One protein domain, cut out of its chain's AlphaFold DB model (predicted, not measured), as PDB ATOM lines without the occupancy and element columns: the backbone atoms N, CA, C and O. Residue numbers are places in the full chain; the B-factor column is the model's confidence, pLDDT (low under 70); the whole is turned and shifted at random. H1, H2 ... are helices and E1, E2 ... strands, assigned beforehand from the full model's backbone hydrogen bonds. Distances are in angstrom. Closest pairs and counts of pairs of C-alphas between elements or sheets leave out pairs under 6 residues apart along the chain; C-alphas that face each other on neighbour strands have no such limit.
ATOM      1  N   PHE A   3     124.030 158.227 138.868       87.56
ATOM      2  CA  PHE A   3     122.596 158.347 138.624       87.56
ATOM      3  C   PHE A   3     122.253 158.129 137.154       87.56
ATOM      4  O   PHE A   3     122.986 158.549 136.260       87.56
ATOM      5  N   LYS A   4     121.101 157.500 136.901       89.50
ATOM      6  CA  LYS A   4     120.545 157.333 135.552       89.50
ATOM      7  C   LYS A   4     119.077 157.706 135.523       89.50
ATOM      8  O   LYS A   4     118.327 157.369 136.443       89.50
ATOM      9  N   TYR A   5     118.659 158.356 134.444       87.25
ATOM     10  CA  TYR A   5     117.255 158.669 134.236       87.25
ATOM     11  C   TYR A   5     116.450 157.391 133.972       87.25
ATOM     12  O   TYR A   5     116.703 156.647 133.020       87.25
ATOM     13  N   HIS A   6     115.448 157.137 134.806       85.44
ATOM     14  CA  HIS A   6     114.519 156.034 134.622       85.44
ATOM     15  C   HIS A   6     113.297 156.516 133.836       85.44
ATOM     16  O   HIS A   6     112.474 157.274 134.348       85.44
ATOM     17  N   ARG A   7     113.124 156.036 132.596       81.94
ATOM     18  CA  ARG A   7     112.050 156.501 131.695       81.94
ATOM     19  C   ARG A   7     110.642 156.277 132.261       81.94
ATOM     20  O   ARG A   7     109.828 157.191 132.195       81.94
ATOM     21  N   ALA A   8     110.376 155.102 132.843       78.19
ATOM     22  CA  ALA A   8     109.059 154.782 133.413       78.19
ATOM     23  C   ALA A   8     108.719 155.623 134.660       78.19
ATOM     24  O   ALA A   8     107.650 156.217 134.726       78.19
ATOM     25  N   TYR A   9     109.650 155.739 135.614       78.62
ATOM     26  CA  TYR A   9     109.442 156.468 136.872       78.62
ATOM     27  C   TYR A   9     109.814 157.960 136.826       78.62
ATOM     28  O   TYR A   9     109.806 158.614 137.869       78.62
ATOM     29  N   ARG A  10     110.150 158.485 135.639       81.50
ATOM     30  CA  ARG A  10     110.417 159.905 135.348       81.50
ATOM     31  C   ARG A  10     111.288 160.597 136.413       81.50
ATOM     32  O   ARG A  10     110.810 161.429 137.185       81.50
ATOM     33  N   GLY A  11     112.564 160.225 136.467       85.69
ATOM     34  CA  GLY A  11     113.554 160.892 137.317       85.69
ATOM     35  C   GLY A  11     114.893 160.170 137.358       85.69
ATOM     36  O   GLY A  11     115.017 159.061 136.832       85.69
ATOM     37  N   PHE A  12     115.885 160.791 137.988       86.62
ATOM     38  CA  PHE A  12     117.204 160.196 138.196       86.62
ATOM     39  C   PHE A  12     117.219 159.294 139.430       86.62
ATOM     40  O   PHE A  12     116.822 159.702 140.518       86.62
ATOM     41  N   TYR A  13     117.679 158.056 139.257       88.00
ATOM     42  CA  TYR A  13     117.778 157.070 140.332       88.00
ATOM     43  C   TYR A  13     119.217 156.620 140.516       88.00
ATOM     44  O   TYR A  13     119.969 156.518 139.541       88.00
ATOM     45  N   LEU A  14     119.568 156.335 141.767       88.38
ATOM     46  CA  LEU A  14     120.887 155.842 142.128       88.38
ATOM     47  C   LEU A  14     121.157 154.486 141.469       88.38
ATOM     48  O   LEU A  14     120.349 153.552 141.553       88.38
ATOM     49  N   LEU A  15     122.321 154.382 140.841       86.75
ATOM     50  CA  LEU A  15     122.873 153.137 140.346       86.75
ATOM     51  C   LEU A  15     123.885 152.573 141.334       86.75
ATOM     52  O   LEU A  15     124.761 153.281 141.826       86.75
ATOM     53  N   ASP A  16     123.780 151.269 141.536       80.94
ATOM     54  CA  ASP A  16     124.727 150.444 142.264       80.94
ATOM     55  C   ASP A  16     125.092 149.257 141.358       80.94
ATOM     56  O   ASP A  16     124.210 148.564 140.844       80.94
ATOM     57  N   ASN A  17     126.379 149.082 141.049       77.88
ATOM     58  CA  ASN A  17     126.875 148.062 140.109       77.88
ATOM     59  C   ASN A  17     126.109 148.000 138.764       77.88
ATOM     60  O   ASN A  17     125.681 146.935 138.318       77.88
ATOM     61  N   ASN A  18     125.908 149.157 138.114       77.69
ATOM     62  CA  ASN A  18     125.169 149.321 136.846       77.69
ATOM     63  C   ASN A  18     123.688 148.890 136.868       77.69
ATOM     64  O   ASN A  18     123.031 148.889 135.824       77.69
ATOM     65  N   LYS A  19     123.126 148.584 138.041       81.56
ATOM     66  CA  LYS A  19     121.698 148.314 138.243       81.56
ATOM     67  C   LYS A  19     121.099 149.384 139.153       81.56
ATOM     68  O   LYS A  19     121.796 150.003 139.948       81.56
ATOM     69  N   PHE A  20     119.800 149.642 139.030       82.50
ATOM     70  CA  PHE A  20     119.121 150.566 139.941       82.50
ATOM     71  C   PHE A  20     119.116 149.989 141.359       82.50
ATOM     72  O   PHE A  20     118.669 148.854 141.555       82.50
ATOM     73  N   LYS A  21     119.597 150.766 142.336       79.25
ATOM     74  CA  LYS A  21     119.627 150.344 143.739       79.25
ATOM     75  C   LYS A  21     118.195 150.172 144.249       79.25
ATOM     76  O   LYS A  21     117.356 151.043 144.018       79.25
ATOM     77  N   ARG A  22     117.911 149.046 144.913       73.12
ATOM     78  CA  ARG A  22     116.633 148.780 145.595       73.12
ATOM     79  C   ARG A  22     116.830 148.905 147.116       73.12
ATOM     80  O   ARG A  22     117.831 148.379 147.598       73.12
ATOM     81  N   PRO A  23     115.911 149.542 147.867       78.44
ATOM     82  CA  PRO A  23     114.737 150.288 147.393       78.44
ATOM     83  C   PRO A  23     115.132 151.470 146.497       78.44
ATOM     84  O   PRO A  23     116.226 152.010 146.631       78.44
ATOM     85  N   PHE A  24     114.273 151.827 145.534       77.88
ATOM     86  CA  PHE A  24     114.586 152.847 144.529       77.88
ATOM     87  C   PHE A  24     114.849 154.210 145.181       77.88
ATOM     88  O   PHE A  24     113.925 154.867 145.654       77.88
ATOM     89  N   MET A  25     116.105 154.655 145.158       82.88
ATOM     90  CA  MET A  25     116.506 155.958 145.691       82.88
ATOM     91  C   MET A  25     116.460 157.005 144.575       82.88
ATOM     92  O   MET A  25     117.360 157.065 143.730       82.88
ATOM     93  N   LYS A  26     115.381 157.795 144.543       85.88
ATOM     94  CA  LYS A  26     115.205 158.897 143.586       85.88
ATOM     95  C   LYS A  26     115.993 160.124 144.050       85.88
ATOM     96  O   LYS A  26     115.934 160.471 145.226       85.88
ATOM     97  N   LEU A  27     116.683 160.790 143.134       85.31
ATOM     98  CA  LEU A  27     117.331 162.076 143.371       85.31
ATOM     99  C   LEU A  27     116.291 163.211 143.410       85.31
ATOM    100  O   LEU A  27     115.389 163.258 142.571       85.31
ATOM    101  N   ASP A  28     116.421 164.129 144.365       85.12
ATOM    102  CA  ASP A  28     115.693 165.402 144.385       85.12
ATOM    103  C   ASP A  28     116.451 166.404 143.499       85.12
ATOM    104  O   ASP A  28     117.397 167.054 143.947       85.12
ATOM    105  N   GLU A  29     116.088 166.443 142.211       81.56
ATOM    106  CA  GLU A  29     116.767 167.230 141.168       81.56
ATOM    107  C   GLU A  29     116.860 168.712 141.561       81.56
ATOM    108  O   GLU A  29     117.952 169.271 141.573       81.56
ATOM    109  N   ASP A  30     115.751 169.318 141.991       80.50
ATOM    110  CA  ASP A  30     115.688 170.749 142.310       80.50
ATOM    111  C   ASP A  30     116.584 171.125 143.495       80.50
ATOM    112  O   ASP A  30     117.266 172.152 143.468       80.50
ATOM    113  N   LYS A  31     116.594 170.309 144.558       83.56
ATOM    114  CA  LYS A  31     117.436 170.588 145.732       83.56
ATOM    115  C   LYS A  31     118.907 170.294 145.469       83.56
ATOM    116  O   LYS A  31     119.764 171.039 145.934       83.56
ATOM    117  N   THR A  32     119.185 169.234 144.717       81.06
ATOM    118  CA  THR A  32     120.551 168.862 144.337       81.06
ATOM    119  C   THR A  32     121.159 169.927 143.422       81.06
ATOM    120  O   THR A  32     122.287 170.343 143.653       81.06
ATOM    121  N   ILE A  33     120.403 170.449 142.446       82.69
ATOM    122  CA  ILE A  33     120.844 171.549 141.571       82.69
ATOM    123  C   ILE A  33     121.151 172.810 142.383       82.69
ATOM    124  O   ILE A  33     122.173 173.445 142.149       82.69
ATOM    125  N   LYS A  34     120.311 173.163 143.366       80.94
ATOM    126  CA  LYS A  34     120.578 174.312 144.247       80.94
ATOM    127  C   LYS A  34     121.886 174.156 145.019       80.94
ATOM    128  O   LYS A  34     122.706 175.060 144.969       80.94
ATOM    129  N   LEU A  35     122.114 173.002 145.652       82.19
ATOM    130  CA  LEU A  35     123.366 172.741 146.373       82.19
ATOM    131  C   LEU A  35     124.598 172.776 145.465       82.19
ATOM    132  O   LEU A  35     125.651 173.254 145.878       82.19
ATOM    133  N   LEU A  36     124.475 172.253 144.247       80.88
ATOM    134  CA  LEU A  36     125.554 172.270 143.265       80.88
ATOM    135  C   LEU A  36     125.864 173.701 142.807       80.88
ATOM    136  O   LEU A  36     127.031 174.082 142.783       80.88
ATOM    137  N   ASN A  37     124.835 174.513 142.552       80.69
ATOM    138  CA  ASN A  37     124.989 175.924 142.198       80.69
ATOM    139  C   ASN A  37     125.601 176.745 143.343       80.69
ATOM    140  O   ASN A  37     126.507 177.537 143.098       80.69
ATOM    141  N   ASP A  38     125.159 176.527 144.585       76.81
ATOM    142  CA  ASP A  38     125.709 177.196 145.773       76.81
ATOM    143  C   ASP A  38     127.193 176.839 145.994       76.81
ATOM    144  O   ASP A  38     127.960 177.637 146.531       76.81
ATOM    145  N   ALA A  39     127.615 175.653 145.545       74.38
ATOM    146  CA  ALA A  39     129.004 175.200 145.559       74.38
ATOM    147  C   ALA A  39     129.806 175.595 144.301       74.38
ATOM    148  O   ALA A  39     130.989 175.265 144.213       74.38
ATOM    149  N   GLY A  40     129.188 176.276 143.328       74.69
ATOM    150  CA  GLY A  40     129.821 176.670 142.064       74.69
ATOM    151  C   GLY A  40     130.101 175.511 141.097       74.69
ATOM    152  O   GLY A  40     130.969 175.633 140.236       74.69
ATOM    153  N   ILE A  41     129.406 174.379 141.241       76.00
ATOM    154  CA  ILE A  41     129.582 173.174 140.422       76.00
ATOM    155  C   ILE A  41     128.433 173.079 139.411       76.00
ATOM    156  O   ILE A  41     127.298 172.778 139.772       76.00
ATOM    157  N   GLU A  42     128.722 173.266 138.124       74.00
ATOM    158  CA  GLU A  42     127.726 173.090 137.063       74.00
ATOM    159  C   GLU A  42     127.682 171.633 136.583       74.00
ATOM    160  O   GLU A  42     128.602 171.137 135.932       74.00
ATOM    161  N   ILE A  43     126.587 170.930 136.888       75.38
ATOM    162  CA  ILE A  43     126.316 169.580 136.374       75.38
ATOM    163  C   ILE A  43     125.129 169.637 135.415       75.38
ATOM    164  O   ILE A  43     124.036 170.075 135.774       75.38
ATOM    165  N   ILE A  44     125.319 169.130 134.196       76.12
ATOM    166  CA  ILE A  44     124.258 169.067 133.188       76.12
ATOM    167  C   ILE A  44     123.436 167.790 133.392       76.12
ATOM    168  O   ILE A  44     123.911 166.672 133.190       76.12
ATOM    169  N   PHE A  45     122.162 167.954 133.750       77.31
ATOM    170  CA  PHE A  45     121.234 166.841 133.947       77.31
ATOM    171  C   PHE A  45     120.684 166.300 132.617       77.31
ATOM    172  O   PHE A  45     119.538 166.546 132.233       77.31
ATOM    173  N   ASN A  46     121.501 165.531 131.898       78.88
ATOM    174  CA  ASN A  46     121.110 164.911 130.633       78.88
ATOM    175  C   ASN A  46     120.414 163.553 130.847       78.88
ATOM    176  O   ASN A  46     120.961 162.625 131.438       78.88
ATOM    177  N   LYS A  47     119.201 163.394 130.301       84.38
ATOM    178  CA  LYS A  47     118.385 162.169 130.433       84.38
ATOM    179  C   LYS A  47     118.961 160.948 129.705       84.38
ATOM    180  O   LYS A  47     118.488 159.835 129.935       84.38
ATOM    181  N   LYS A  48     119.918 161.141 128.793       78.06
ATOM    182  CA  LYS A  48     120.554 160.058 128.026       78.06
ATOM    183  C   LYS A  48     121.846 159.551 128.669       78.06
ATOM    184  O   LYS A  48     122.272 158.443 128.352       78.06
ATOM    185  N   GLU A  49     122.434 160.326 129.572       82.44
ATOM    186  CA  GLU A  49     123.768 160.080 130.116       82.44
ATOM    187  C   GLU A  49     123.723 159.679 131.591       82.44
ATOM    188  O   GLU A  49     122.708 159.800 132.283       82.44
ATOM    189  N   LEU A  50     124.841 159.122 132.050       83.12
ATOM    190  CA  LEU A  50     125.070 158.808 133.451       83.12
ATOM    191  C   LEU A  50     125.621 160.044 134.146       83.12
ATOM    192  O   LEU A  50     126.649 160.573 133.737       83.12
ATOM    193  N   ILE A  51     124.965 160.460 135.222       85.75
ATOM    194  CA  ILE A  51     125.399 161.609 136.013       85.75
ATOM    195  C   ILE A  51     126.174 161.093 137.216       85.75
ATOM    196  O   ILE A  51     125.700 160.203 137.923       85.75
ATOM    197  N   THR A  52     127.353 161.652 137.463       85.25
ATOM    198  CA  THR A  52     128.121 161.369 138.678       85.25
ATOM    199  C   THR A  52     128.123 162.618 139.546       85.25
ATOM    200  O   THR A  52     128.550 163.671 139.094       85.25
ATOM    201  N   ILE A  53     127.611 162.498 140.768       83.19
ATOM    202  CA  ILE A  53     127.507 163.591 141.743       83.19
ATOM    203  C   ILE A  53     128.204 163.128 143.015       83.19
ATOM    204  O   ILE A  53     128.009 161.979 143.423       83.19
ATOM    205  N   GLU A  54     129.017 163.974 143.638       74.50
ATOM    206  CA  GLU A  54     129.600 163.642 144.938       74.50
ATOM    207  C   GLU A  54     128.526 163.544 146.018       74.50
ATOM    208  O   GLU A  54     127.585 164.334 146.066       74.50
ATOM    209  N   ASP A  55     128.700 162.587 146.922       78.44
ATOM    210  CA  ASP A  55     127.696 162.201 147.914       78.44
ATOM    211  C   ASP A  55     127.282 163.369 148.828       78.44
ATOM    212  O   ASP A  55     126.146 163.413 149.289       78.44
ATOM    213  N   ARG A  56     128.166 164.360 149.028       78.50
ATOM    214  CA  ARG A  56     127.904 165.569 149.831       78.50
ATOM    215  C   ARG A  56     126.843 166.489 149.227       78.50
ATOM    216  O   ARG A  56     126.189 167.214 149.969       78.50
ATOM    217  N   TYR A  57     126.675 166.462 147.906       76.62
ATOM    218  CA  TYR A  57     125.716 167.309 147.190       76.62
ATOM    219  C   TYR A  57     124.437 166.556 146.814       76.62
ATOM    220  O   TYR A  57     123.496 167.151 146.297       76.62
ATOM    221  N   VAL A  58     124.380 165.248 147.067       78.56
ATOM    222  CA  VAL A  58     123.243 164.402 146.704       78.56
ATOM    223  C   VAL A  58     122.147 164.508 147.757       78.56
ATOM    224  O   VAL A  58     122.309 164.051 148.888       78.56
TER     225      VAL A  58
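What this domain is: This is residues 3 to 58 of the 202 residues of the protein "Exonuclease SbcC" of Gemella sp. oral taxon 928 (UniProt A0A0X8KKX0). With little regular structure, this is a small hairpin of E1 and E2 at one end and one helix, H1, towards the other, joined by a long link; of the unnamed residues 39 to 58 after H1, the first part runs back towards the hairpin as far as about residue 50, and the rest turns away from it again, towards H1. The printed part has 56 residues, with E1, E2 and H1 in that order; the class is mixed, with only 20 residues in named elements. It is compact, with a radius of gyration of the C-alphas of 11.1 A, and only just elongated, spanning 30 by 20 by 16 A.

Where its parts are: Find C-alpha 3 at (122.596, 158.347, 138.624), where E1, residues 3 to 6, begins. E2, residues 11 to 16, runs 16.1 A. H1, residues 29 to 38, runs 14.2 A to C-alpha 38 at (125.709, 177.196, 145.773).

How they stand to each other: E1 and E2 form an antiparallel hairpin at 128 degrees; look for N 6 and O 11, 2.8 A apart, within hydrogen-bond range. Residues 15 to 16 of E2 pair antiparallel with residues 19 to 20. The closest C-alphas of E2 and H1, Phe 12 and Glu 29, are 7.6 A apart; E1 and H1 are apart. In H1 every O i to N i+4 pair is within hydrogen-bond range.

The domain as a whole: The farthest C-alphas, Ala 8 and Gly 40, are 31.4 A apart. The printed part has no cut, and no printed residue is under 70 in pLDDT.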